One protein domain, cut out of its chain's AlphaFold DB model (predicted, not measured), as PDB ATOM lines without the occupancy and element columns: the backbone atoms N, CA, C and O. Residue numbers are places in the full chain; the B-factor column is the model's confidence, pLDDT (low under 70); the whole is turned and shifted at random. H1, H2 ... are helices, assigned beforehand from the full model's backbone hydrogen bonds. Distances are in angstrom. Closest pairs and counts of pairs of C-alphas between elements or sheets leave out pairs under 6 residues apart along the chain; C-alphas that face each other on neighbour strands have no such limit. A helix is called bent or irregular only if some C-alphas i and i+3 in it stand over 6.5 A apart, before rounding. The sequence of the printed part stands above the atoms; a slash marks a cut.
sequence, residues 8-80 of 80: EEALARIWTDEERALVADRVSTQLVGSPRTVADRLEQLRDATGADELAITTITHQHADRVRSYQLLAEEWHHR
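This is residues 8 to 80 of the 80 residues of an uncharacterized protein of Frankia irregularis (UniProt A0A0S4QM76). Two longer helices, H3 and H4, meet steeply where residues 35 to 39 of H3 pack on H4, and an arm with H1 and H2 sticks out from this pair, residues 8 to 14, 16 to 22 and 24 to 29 standing free. A long stretch without a named element, residues 50 to 62, leads from H3 back to H4. The printed part has 73 residues with four named helices, H1 to H4 in order, and no named strand: all helix. It is loose, with a radius of gyration of the C-alphas of 15.1 A and spans of 42 by 29 by 17 A.

H1, residues 8 to 12, begins at C-alpha 8 (-24.312, 58.519, 0.484). H2, residues 17 to 27, is 15.4 A long. H3, residues 35 to 49, measures 21.0 A. H4, residues 63 to 78, measures 22.7 A and ends at C-alpha 78 (-25.035, 31.753, -20.708).

H3 touches H4 with residues 35 to 39 alone; the closest C-alphas, of Pro 35 and Leu 73, are 5.2 A apart. They run the same way at a steep tilt of 66 degrees. H1 and H2 touch no helix. In the four helices every O i to N i+4 pair is within hydrogen-bond range.

The C-alphas farthest apart, of Thr 16 and His 79, are 43.0 A apart. The printed part has no cut; the link H3 to H4 is long. No printed residue is under pLDDT 70.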
ATOM      1  N   GLU A   8     -25.096  57.325   0.163       94.38
ATOM      2  CA  GLU A   8     -24.312  58.519   0.484       94.38
ATOM      3  C   GLU A   8     -24.136  58.741   1.988       94.38
ATOM      4  O   GLU A   8     -23.080  59.213   2.410       94.38
ATOM      5  N   GLU A   9     -25.105  58.341   2.814       93.25
ATOM      6  CA  GLU A   9     -24.981  58.450   4.269       93.25
ATOM      7  C   GLU A   9     -23.914  57.490   4.806       93.25
ATOM      8  O   GLU A   9     -23.117  57.859   5.671       93.25
ATOM      9  N   ALA A  10     -23.842  56.273   4.256       90.56
ATOM     10  CA  ALA A  10     -22.808  55.307   4.618       90.56
ATOM     11  C   ALA A  10     -21.405  55.784   4.200       90.56
ATOM     12  O   ALA A  10     -20.439  55.561   4.933       90.56
ATOM     13  N   LEU A  11     -21.303  56.464   3.051       91.56
ATOM     14  CA  LEU A  11     -20.053  57.040   2.538       91.56
ATOM     15  C   LEU A  11     -19.589  58.263   3.341       91.56
ATOM     16  O   LEU A  11     -18.389  58.450   3.524       91.56
ATOM     17  N   ALA A  12     -20.520  59.091   3.817       95.06
ATOM     18  CA  ALA A  12     -20.216  60.283   4.608       95.06
ATOM     19  C   ALA A  12     -19.920  59.975   6.087       95.06
ATOM     20  O   ALA A  12     -19.340  60.803   6.793       95.06
ATOM     21  N   ARG A  13     -20.326  58.799   6.577       93.44
ATOM     22  CA  ARG A  13     -20.095  58.380   7.962       93.44
ATOM     23  C   ARG A  13     -18.602  58.181   8.230       93.44
ATOM     24  O   ARG A  13     -17.901  57.505   7.483       93.44
ATOM     25  N   ILE A  14     -18.131  58.694   9.364       95.31
ATOM     26  CA  ILE A  14     -16.827  58.323   9.919       95.31
ATOM     27  C   ILE A  14     -17.020  57.044  10.728       95.31
ATOM     28  O   ILE A  14     -17.715  57.044  11.740       95.31
ATOM     29  N   TRP A  15     -16.411  55.961  10.261       94.69
ATOM     30  CA  TRP A  15     -16.463  54.662  10.924       94.69
ATOM     31  C   TRP A  15     -15.336  54.550  11.956       94.69
ATOM     32  O   TRP A  15     -14.242  55.089  11.737       94.69
ATOM     33  N   THR A  16     -15.559  53.835  13.055       97.69
ATOM     34  CA  THR A  16     -14.459  53.375  13.917       97.69
ATOM     35  C   THR A  16     -13.742  52.189  13.268       97.69
ATOM     36  O   THR A  16     -14.248  51.571  12.327       97.69
ATOM     37  N   ASP A  17     -12.550  51.853  13.756       97.25
ATOM     38  CA  ASP A  17     -11.826  50.677  13.260       97.25
ATOM     39  C   ASP A  17     -12.567  49.372  13.574       97.25
ATOM     40  O   ASP A  17     -12.599  48.468  12.743       97.25
ATOM     41  N   GLU A  18     -13.239  49.308  14.725       97.62
ATOM     42  CA  GLU A  18     -14.082  48.175  15.111       97.62
ATOM     43  C   GLU A  18     -15.294  48.024  14.177       97.62
ATOM     44  O   GLU A  18     -15.567  46.930  13.683       97.62
ATOM     45  N   GLU A  19     -15.987  49.123  13.855       96.31
ATOM     46  CA  GLU A  19     -17.116  49.090  12.918       96.31
ATOM     47  C   GLU A  19     -16.664  48.693  11.503       96.31
ATOM     48  O   GLU A  19     -17.337  47.902  10.838       96.31
ATOM     49  N   ARG A  20     -15.510  49.200  11.041       95.06
ATOM     50  CA  ARG A  20     -14.921  48.808   9.749       95.06
ATOM     51  C   ARG A  20     -14.587  47.324   9.710       95.06
ATOM     52  O   ARG A  20     -14.916  46.667   8.724       95.06
ATOM     53  N   ALA A  21     -13.960  46.800  10.761       96.56
ATOM     54  CA  ALA A  21     -13.617  45.384  10.856       96.56
ATOM     55  C   ALA A  21     -14.873  44.505  10.802       96.56
ATOM     56  O   ALA A  21     -14.912  43.522  10.065       96.56
ATOM     57  N   LEU A  22     -15.932  44.909  11.505       96.06
ATOM     58  CA  LEU A  22     -17.208  44.203  11.509       96.06
ATOM     59  C   LEU A  22     -17.890  44.189  10.128       96.06
ATOM     60  O   LEU A  22     -18.493  43.187   9.743       96.06
ATOM     61  N   VAL A  23     -17.825  45.291   9.374       93.94
ATOM     62  CA  VAL A  23     -18.332  45.320   7.991       93.94
ATOM     63  C   VAL A  23     -17.480  44.444   7.085       93.94
ATOM     64  O   VAL A  23     -18.038  43.654   6.328       93.94
ATOM     65  N   ALA A  24     -16.153  44.558   7.175       94.38
ATOM     66  CA  ALA A  24     -15.219  43.789   6.359       94.38
ATOM     67  C   ALA A  24     -15.423  42.277   6.531       94.38
ATOM     68  O   ALA A  24     -15.504  41.563   5.536       94.38
ATOM     69  N   ASP A  25     -15.587  41.809   7.771       95.31
ATOM     70  CA  ASP A  25     -15.898  40.412   8.085       95.31
ATOM     71  C   ASP A  25     -17.179  39.944   7.373       95.31
ATOM     72  O   ASP A  25     -17.161  38.966   6.623       95.31
ATOM     73  N   ARG A  26     -18.264  40.722   7.491       92.62
ATOM     74  CA  ARG A  26     -19.573  40.405   6.893       92.62
ATOM     75  C   ARG A  26     -19.580  40.343   5.369       92.62
ATOM     76  O   ARG A  26     -20.392  39.612   4.804       92.62
ATOM     77  N   VAL A  27     -18.744  41.137   4.702       93.81
ATOM     78  CA  VAL A  27     -18.724  41.224   3.229       93.81
ATOM     79  C   VAL A  27     -17.575  40.443   2.596       93.81
ATOM     80  O   VAL A  27     -17.515  40.341   1.375       93.81
ATOM     81  N   SER A  28     -16.682  39.866   3.404       94.12
ATOM     82  CA  SER A  28     -15.459  39.187   2.954       94.12
ATOM     83  C   SER A  28     -15.704  38.045   1.962       94.12
ATOM     84  O   SER A  28     -14.886  37.810   1.075       94.12
ATOM     85  N   THR A  29     -16.837  37.355   2.079       90.31
ATOM     86  CA  THR A  29     -17.214  36.214   1.229       90.31
ATOM     87  C   THR A  29     -18.085  36.604   0.035       90.31
ATOM     88  O   THR A  29     -18.461  35.744  -0.762       90.31
ATOM     89  N   GLN A  30     -18.416  37.890  -0.122       95.69
ATOM     90  CA  GLN A  30     -19.228  38.361  -1.240       95.69
ATOM     91  C   GLN A  30     -18.418  38.403  -2.538       95.69
ATOM     92  O   GLN A  30     -17.261  38.828  -2.583       95.69
ATOM     93  N   LEU A  31     -19.058  38.008  -3.637       97.12
ATOM     94  CA  LEU A  31     -18.488  38.124  -4.974       97.12
ATOM     95  C   LEU A  31     -18.948  39.440  -5.602       97.12
ATOM     96  O   LEU A  31     -20.103  39.579  -5.994       97.12
ATOM     97  N   VAL A  32     -18.036  40.409  -5.693       96.75
ATOM     98  CA  VAL A  32     -18.299  41.741  -6.258       96.75
ATOM     99  C   VAL A  32     -17.285  42.035  -7.362       96.75
ATOM    100  O   VAL A  32     -16.086  41.818  -7.183       96.75
ATOM    101  N   GLY A  33     -17.753  42.532  -8.508       96.88
ATOM    102  CA  GLY A  33     -16.892  42.887  -9.635       96.88
ATOM    103  C   GLY A  33     -17.646  43.016 -10.956       96.88
ATOM    104  O   GLY A  33     -18.863  43.185 -10.980       96.88
ATOM    105  N   SER A  34     -16.900  42.934 -12.060       98.38
ATOM    106  CA  SER A  34     -17.488  42.815 -13.400       98.38
ATOM    107  C   SER A  34     -18.227  41.476 -13.565       98.38
ATOM    108  O   SER A  34     -17.910  40.535 -12.828       98.38
ATOM    109  N   PRO A  35     -19.143  41.341 -14.544       98.31
ATOM    110  CA  PRO A  35     -19.856  40.083 -14.785       98.31
ATOM    111  C   PRO A  35     -18.895  38.906 -14.962       98.31
ATOM    112  O   PRO A  35     -19.015  37.909 -14.253       98.31
ATOM    113  N   ARG A  36     -17.853  39.087 -15.787       98.44
ATOM    114  CA  ARG A  36     -16.791  38.096 -15.989       98.44
ATOM    115  C   ARG A  36     -16.096  37.709 -14.686       98.44
ATOM    116  O   ARG A  36     -15.946  36.533 -14.394       98.44
ATOM    117  N   THR A  37     -15.705  38.694 -13.873       98.44
ATOM    118  CA  THR A  37     -15.030  38.441 -12.588       98.44
ATOM    119  C   THR A  37     -15.898  37.626 -11.632       98.44
ATOM    120  O   THR A  37     -15.381  36.761 -10.929       98.44
ATOM    121  N   VAL A  38     -17.199  37.918 -11.568       98.31
ATOM    122  CA  VAL A  38     -18.129  37.191 -10.696       98.31
ATOM    123  C   VAL A  38     -18.366  35.782 -11.234       98.31
ATOM    124  O   VAL A  38     -18.272  34.831 -10.462       98.31
ATOM    125  N   ALA A  39     -18.589  35.632 -12.541       98.25
ATOM    126  CA  ALA A  39     -18.780  34.334 -13.176       98.25
ATOM    127  C   ALA A  39     -17.547  33.422 -13.022       98.25
ATOM    128  O   ALA A  39     -17.698  32.282 -12.597       98.25
ATOM    129  N   ASP A  40     -16.328  33.938 -13.221       98.25
ATOM    130  CA  ASP A  40     -15.082  33.177 -13.014       98.25
ATOM    131  C   ASP A  40     -14.978  32.619 -11.580       98.25
ATOM    132  O   ASP A  40     -14.512  31.501 -11.361       98.25
ATOM    133  N   ARG A  41     -15.405  33.395 -10.575       97.81
ATOM    134  CA  ARG A  41     -15.371  32.968  -9.166       97.81
ATOM    135  C   ARG A  41     -16.496  31.996  -8.819       97.81
ATOM    136  O   ARG A  41     -16.283  31.096  -8.011       97.81
ATOM    137  N   LEU A  42     -17.677  32.166  -9.408       97.50
ATOM    138  CA  LEU A  42     -18.794  31.231  -9.248       97.50
ATOM    139  C   LEU A  42     -18.473  29.869  -9.868       97.50
ATOM    140  O   LEU A  42     -18.792  28.844  -9.275       97.50
ATOM    141  N   GLU A  43     -17.790  29.852 -11.008       97.50
ATOM    142  CA  GLU A  43     -17.288  28.631 -11.636       97.50
ATOM    143  C   GLU A  43     -16.278  27.908 -10.738       97.50
ATOM    144  O   GLU A  43     -16.451  26.728 -10.450       97.50
ATOM    145  N   GLN A  44     -15.309  28.631 -10.167       97.25
ATOM    146  CA  GLN A  44     -14.390  28.054  -9.177       97.25
ATOM    147  C   GLN A  44     -15.125  27.472  -7.963       97.25
ATOM    148  O   GLN A  44     -14.754  26.410  -7.466       97.25
ATOM    149  N   LEU A  45     -16.168  28.153  -7.477       96.62
ATOM    150  CA  LEU A  45     -16.975  27.664  -6.362       96.62
ATOM    151  C   LEU A  45     -17.743  26.388  -6.734       96.62
ATOM    152  O   LEU A  45     -17.742  25.436  -5.952       96.62
ATOM    153  N   ARG A  46     -18.369  26.350  -7.917       97.44
ATOM    154  CA  ARG A  46     -19.039  25.158  -8.455       97.44
ATOM    155  C   ARG A  46     -18.066  23.989  -8.515       97.44
ATOM    156  O   ARG A  46     -18.356  22.936  -7.961       97.44
ATOM    157  N   ASP A  47     -16.900  24.191  -9.117       97.62
ATOM    158  CA  ASP A  47     -15.915  23.133  -9.336       97.62
ATOM    159  C   ASP A  47     -15.325  22.615  -8.013       97.62
ATOM    160  O   ASP A  47     -15.123  21.414  -7.845       97.62
ATOM    161  N   ALA A  48     -15.104  23.501  -7.036       97.81
ATOM    162  CA  ALA A  48     -14.600  23.127  -5.715       97.81
ATOM    163  C   ALA A  48     -15.627  22.366  -4.858       97.81
ATOM    164  O   ALA A  48     -15.241  21.602  -3.974       97.81
ATOM    165  N   THR A  49     -16.922  22.597  -5.080       97.69
ATOM    166  CA  THR A  49     -18.005  22.014  -4.268       97.69
ATOM    167  C   THR A  49     -18.728  20.860  -4.954       97.69
ATOM    168  O   THR A  49     -19.369  20.064  -4.273       97.69
ATOM    169  N   GLY A  50     -18.634  20.756  -6.282       97.75
ATOM    170  CA  GLY A  50     -19.423  19.830  -7.090       97.75
ATOM    171  C   GLY A  50     -20.913  20.178  -7.135       97.75
ATOM    172  O   GLY A  50     -21.726  19.283  -7.335       97.75
ATOM    173  N   ALA A  51     -21.291  21.437  -6.887       97.69
ATOM    174  CA  ALA A  51     -22.694  21.840  -6.836       97.69
ATOM    175  C   ALA A  51     -23.360  21.795  -8.223       97.69
ATOM    176  O   ALA A  51     -22.856  22.386  -9.178       97.69
ATOM    177  N   ASP A  52     -24.533  21.166  -8.312       97.00
ATOM    178  CA  ASP A  52     -25.349  21.143  -9.535       97.00
ATOM    179  C   ASP A  52     -26.056  22.487  -9.803       97.00
ATOM    180  O   ASP A  52     -26.405  22.804 -10.940       97.00
ATOM    181  N   GLU A  53     -26.259  23.297  -8.758       96.75
ATOM    182  CA  GLU A  53     -26.916  24.604  -8.821       96.75
ATOM    183  C   GLU A  53     -26.235  25.617  -7.886       96.75
ATOM    184  O   GLU A  53     -25.789  25.282  -6.788       96.75
ATOM    185  N   LEU A  54     -26.204  26.886  -8.309       96.50
ATOM    186  CA  LEU A  54     -25.786  28.023  -7.490       96.50
ATOM    187  C   LEU A  54     -26.965  28.983  -7.279       96.50
ATOM    188  O   LEU A  54     -27.362  29.711  -8.187       96.50
ATOM    189  N   ALA A  55     -27.497  29.031  -6.058       96.56
ATOM    190  CA  ALA A  55     -28.540  29.986  -5.690       96.56
ATOM    191  C   ALA A  55     -27.933  31.368  -5.377       96.56
ATOM    192  O   ALA A  55     -27.267  31.555  -4.356       96.56
ATOM    193  N   ILE A  56     -28.172  32.357  -6.244       96.75
ATOM    194  CA  ILE A  56     -27.556  33.688  -6.134       96.75
ATOM    195  C   ILE A  56     -28.479  34.686  -5.426       96.75
ATOM    196  O   ILE A  56     -29.572  35.005  -5.900       96.75
ATOM    197  N   THR A  57     -27.994  35.276  -4.333       96.31
ATOM    198  CA  THR A  57     -28.657  36.401  -3.658       96.31
ATOM    199  C   THR A  57     -27.867  37.690  -3.854       96.31
ATOM    200  O   THR A  57     -26.640  37.708  -3.781       96.31
ATOM    201  N   THR A  58     -28.569  38.791  -4.114       96.38
ATOM    202  CA  THR A  58     -27.955  40.111  -4.286       96.38
ATOM    203  C   THR A  58     -28.680  41.132  -3.422       96.38
ATOM    204  O   THR A  58     -29.878  41.381  -3.594       96.38
ATOM    205  N   ILE A  59     -27.940  41.736  -2.494       92.75
ATOM    206  CA  ILE A  59     -28.413  42.815  -1.627       92.75
ATOM    207  C   ILE A  59     -27.778  44.112  -2.124       92.75
ATOM    208  O   ILE A  59     -26.564  44.270  -2.089       92.75
ATOM    209  N   THR A  60     -28.606  45.032  -2.605       93.19
ATOM    210  CA  THR A  60     -28.201  46.372  -3.041       93.19
ATOM    211  C   THR A  60     -29.321  47.359  -2.726       93.19
ATOM    212  O   THR A  60     -30.463  46.952  -2.497       93.19
ATOM    213  N   HIS A  61     -28.992  48.648  -2.688       94.06
ATOM    214  CA  HIS A  61     -29.918  49.705  -2.302       94.06
ATOM    215  C   HIS A  61     -31.083  49.849  -3.293       94.06
ATOM    216  O   HIS A  61     -32.244  49.867  -2.888       94.06
ATOM    217  N   GLN A  62     -30.797  49.927  -4.600       93.81
ATOM    218  CA  GLN A  62     -31.840  50.098  -5.611       93.81
ATOM    219  C   GLN A  62     -32.271  48.756  -6.200       93.81
ATOM    220  O   GLN A  62     -31.456  47.939  -6.627       93.81
ATOM    221  N   HIS A  63     -33.582  48.547  -6.315       94.81
ATOM    222  CA  HIS A  63     -34.116  47.343  -6.948       94.81
ATOM    223  C   HIS A  63     -33.644  47.183  -8.404       94.81
ATOM    224  O   HIS A  63     -33.335  46.070  -8.826       94.81
ATOM    225  N   ALA A  64     -33.542  48.288  -9.150       97.44
ATOM    226  CA  ALA A  64     -33.072  48.278 -10.533       97.44
ATOM    227  C   ALA A  64     -31.632  47.748 -10.658       97.44
ATOM    228  O   ALA A  64     -31.356  46.954 -11.555       97.44
ATOM    229  N   ASP A  65     -30.748  48.098  -9.718       97.44
ATOM    230  CA  ASP A  65     -29.370  47.594  -9.692       97.44
ATOM    231  C   ASP A  65     -29.334  46.081  -9.475       97.44
ATOM    232  O   ASP A  65     -28.550  45.380 -10.113       97.44
ATOM    233  N   ARG A  66     -30.226  45.553  -8.624       97.56
ATOM    234  CA  ARG A  66     -30.352  44.106  -8.404       97.56
ATOM    235  C   ARG A  66     -30.758  43.388  -9.686       97.56
ATOM    236  O   ARG A  66     -30.142  42.391 -10.053       97.56
ATOM    237  N   VAL A  67     -31.783  43.899 -10.370       98.31
ATOM    238  CA  VAL A  67     -32.261  43.332 -11.640       98.31
ATOM    239  C   VAL A  67     -31.152  43.360 -12.689       98.31
ATOM    240  O   VAL A  67     -30.873  42.336 -13.310       98.31
ATOM    241  N   ARG A  68     -30.464  44.497 -12.833       98.50
ATOM    242  CA  ARG A  68     -29.355  44.649 -13.778       98.50
ATOM    243  C   ARG A  68     -28.190  43.712 -13.460       98.50
ATOM    244  O   ARG A  68     -27.628  43.124 -14.376       98.50
ATOM    245  N   SER A  69     -27.847  43.539 -12.183       98.56
ATOM    246  CA  SER A  69     -26.807  42.598 -11.749       98.56
ATOM    247  C   SER A  69     -27.132  41.165 -12.174       98.56
ATOM    248  O   SER A  69     -26.260  40.479 -12.701       98.56
ATOM    249  N   TYR A  70     -28.380  40.722 -11.988       98.31
ATOM    250  CA  TYR A  70     -28.806  39.391 -12.424       98.31
ATOM    251  C   TYR A  70     -28.781  39.235 -13.943       98.31
ATOM    252  O   TYR A  70     -28.319  38.209 -14.424       98.31
ATOM    253  N   GLN A  71     -29.229  40.242 -14.697       98.44
ATOM    254  CA  GLN A  71     -29.200  40.207 -16.163       98.44
ATOM    255  C   GLN A  71     -27.774  40.070 -16.699       98.44
ATOM    256  O   GLN A  71     -27.515  39.189 -17.510       98.44
ATOM    257  N   LEU A  72     -26.849  40.897 -16.205       98.62
ATOM    258  CA  LEU A  72     -25.449  40.869 -16.628       98.62
ATOM    259  C   LEU A  72     -24.769  39.541 -16.282       98.62
ATOM    260  O   LEU A  72     -24.005  39.011 -17.084       98.62
ATOM    261  N   LEU A  73     -25.031  39.011 -15.083       98.44
ATOM    262  CA  LEU A  73     -24.475  37.726 -14.679       98.44
ATOM    263  C   LEU A  73     -25.066  36.578 -15.502       98.44
ATOM    264  O   LEU A  73     -24.320  35.701 -15.915       98.44
ATOM    265  N   ALA A  74     -26.377  36.586 -15.751       98.12
ATOM    266  CA  ALA A  74     -27.030  35.571 -16.569       98.12
ATOM    267  C   ALA A  74     -26.498  35.585 -18.006       98.12
ATOM    268  O   ALA A  74     -26.162  34.529 -18.525       98.12
ATOM    269  N   GLU A  75     -26.369  36.761 -18.628       98.44
ATOM    270  CA  GLU A  75     -25.788  36.912 -19.968       98.44
ATOM    271  C   GLU A  75     -24.366  36.338 -20.028       98.44
ATOM    272  O   GLU A  75     -24.098  35.448 -20.831       98.44
ATOM    273  N   GLU A  76     -23.478  36.763 -19.124       98.44
ATOM    274  CA  GLU A  76     -22.107  36.241 -19.052       98.44
ATOM    275  C   GLU A  76     -22.071  34.724 -18.806       98.44
ATOM    276  O   GLU A  76     -21.258  34.025 -19.403       98.44
ATOM    277  N   TRP A  77     -22.942  34.203 -17.937       97.25
ATOM    278  CA  TRP A  77     -22.994  32.778 -17.606       97.25
ATOM    279  C   TRP A  77     -23.537  31.923 -18.755       97.25
ATOM    280  O   TRP A  77     -23.068  30.812 -18.965       97.25
ATOM    281  N   HIS A  78     -24.497  32.437 -19.528       96.44
ATOM    282  CA  HIS A  78     -25.035  31.753 -20.708       96.44
ATOM    283  C   HIS A  78     -24.020  31.606 -21.845       96.44
ATOM    284  O   HIS A  78     -24.204  30.756 -22.714       96.44
ATOM    285  N   HIS A  79     -22.978  32.435 -21.866       93.31
ATOM    286  CA  HIS A  79     -21.917  32.377 -22.868       93.31
ATOM    287  C   HIS A  79     -20.766  31.424 -22.507       93.31
ATOM    288  O   HIS A  79     -19.793  31.361 -23.262       93.31
ATOM    289  N   ARG A  80     -20.864  30.707 -21.382       88.25
ATOM    290  CA  ARG A  80     -19.849  29.769 -20.883       88.25
ATOM    291  C   ARG A  80     -20.177  28.322 -21.218       88.25
ATOM    292  O   ARG A  80     -21.379  27.980 -21.278       88.25
TER     293      ARG A  80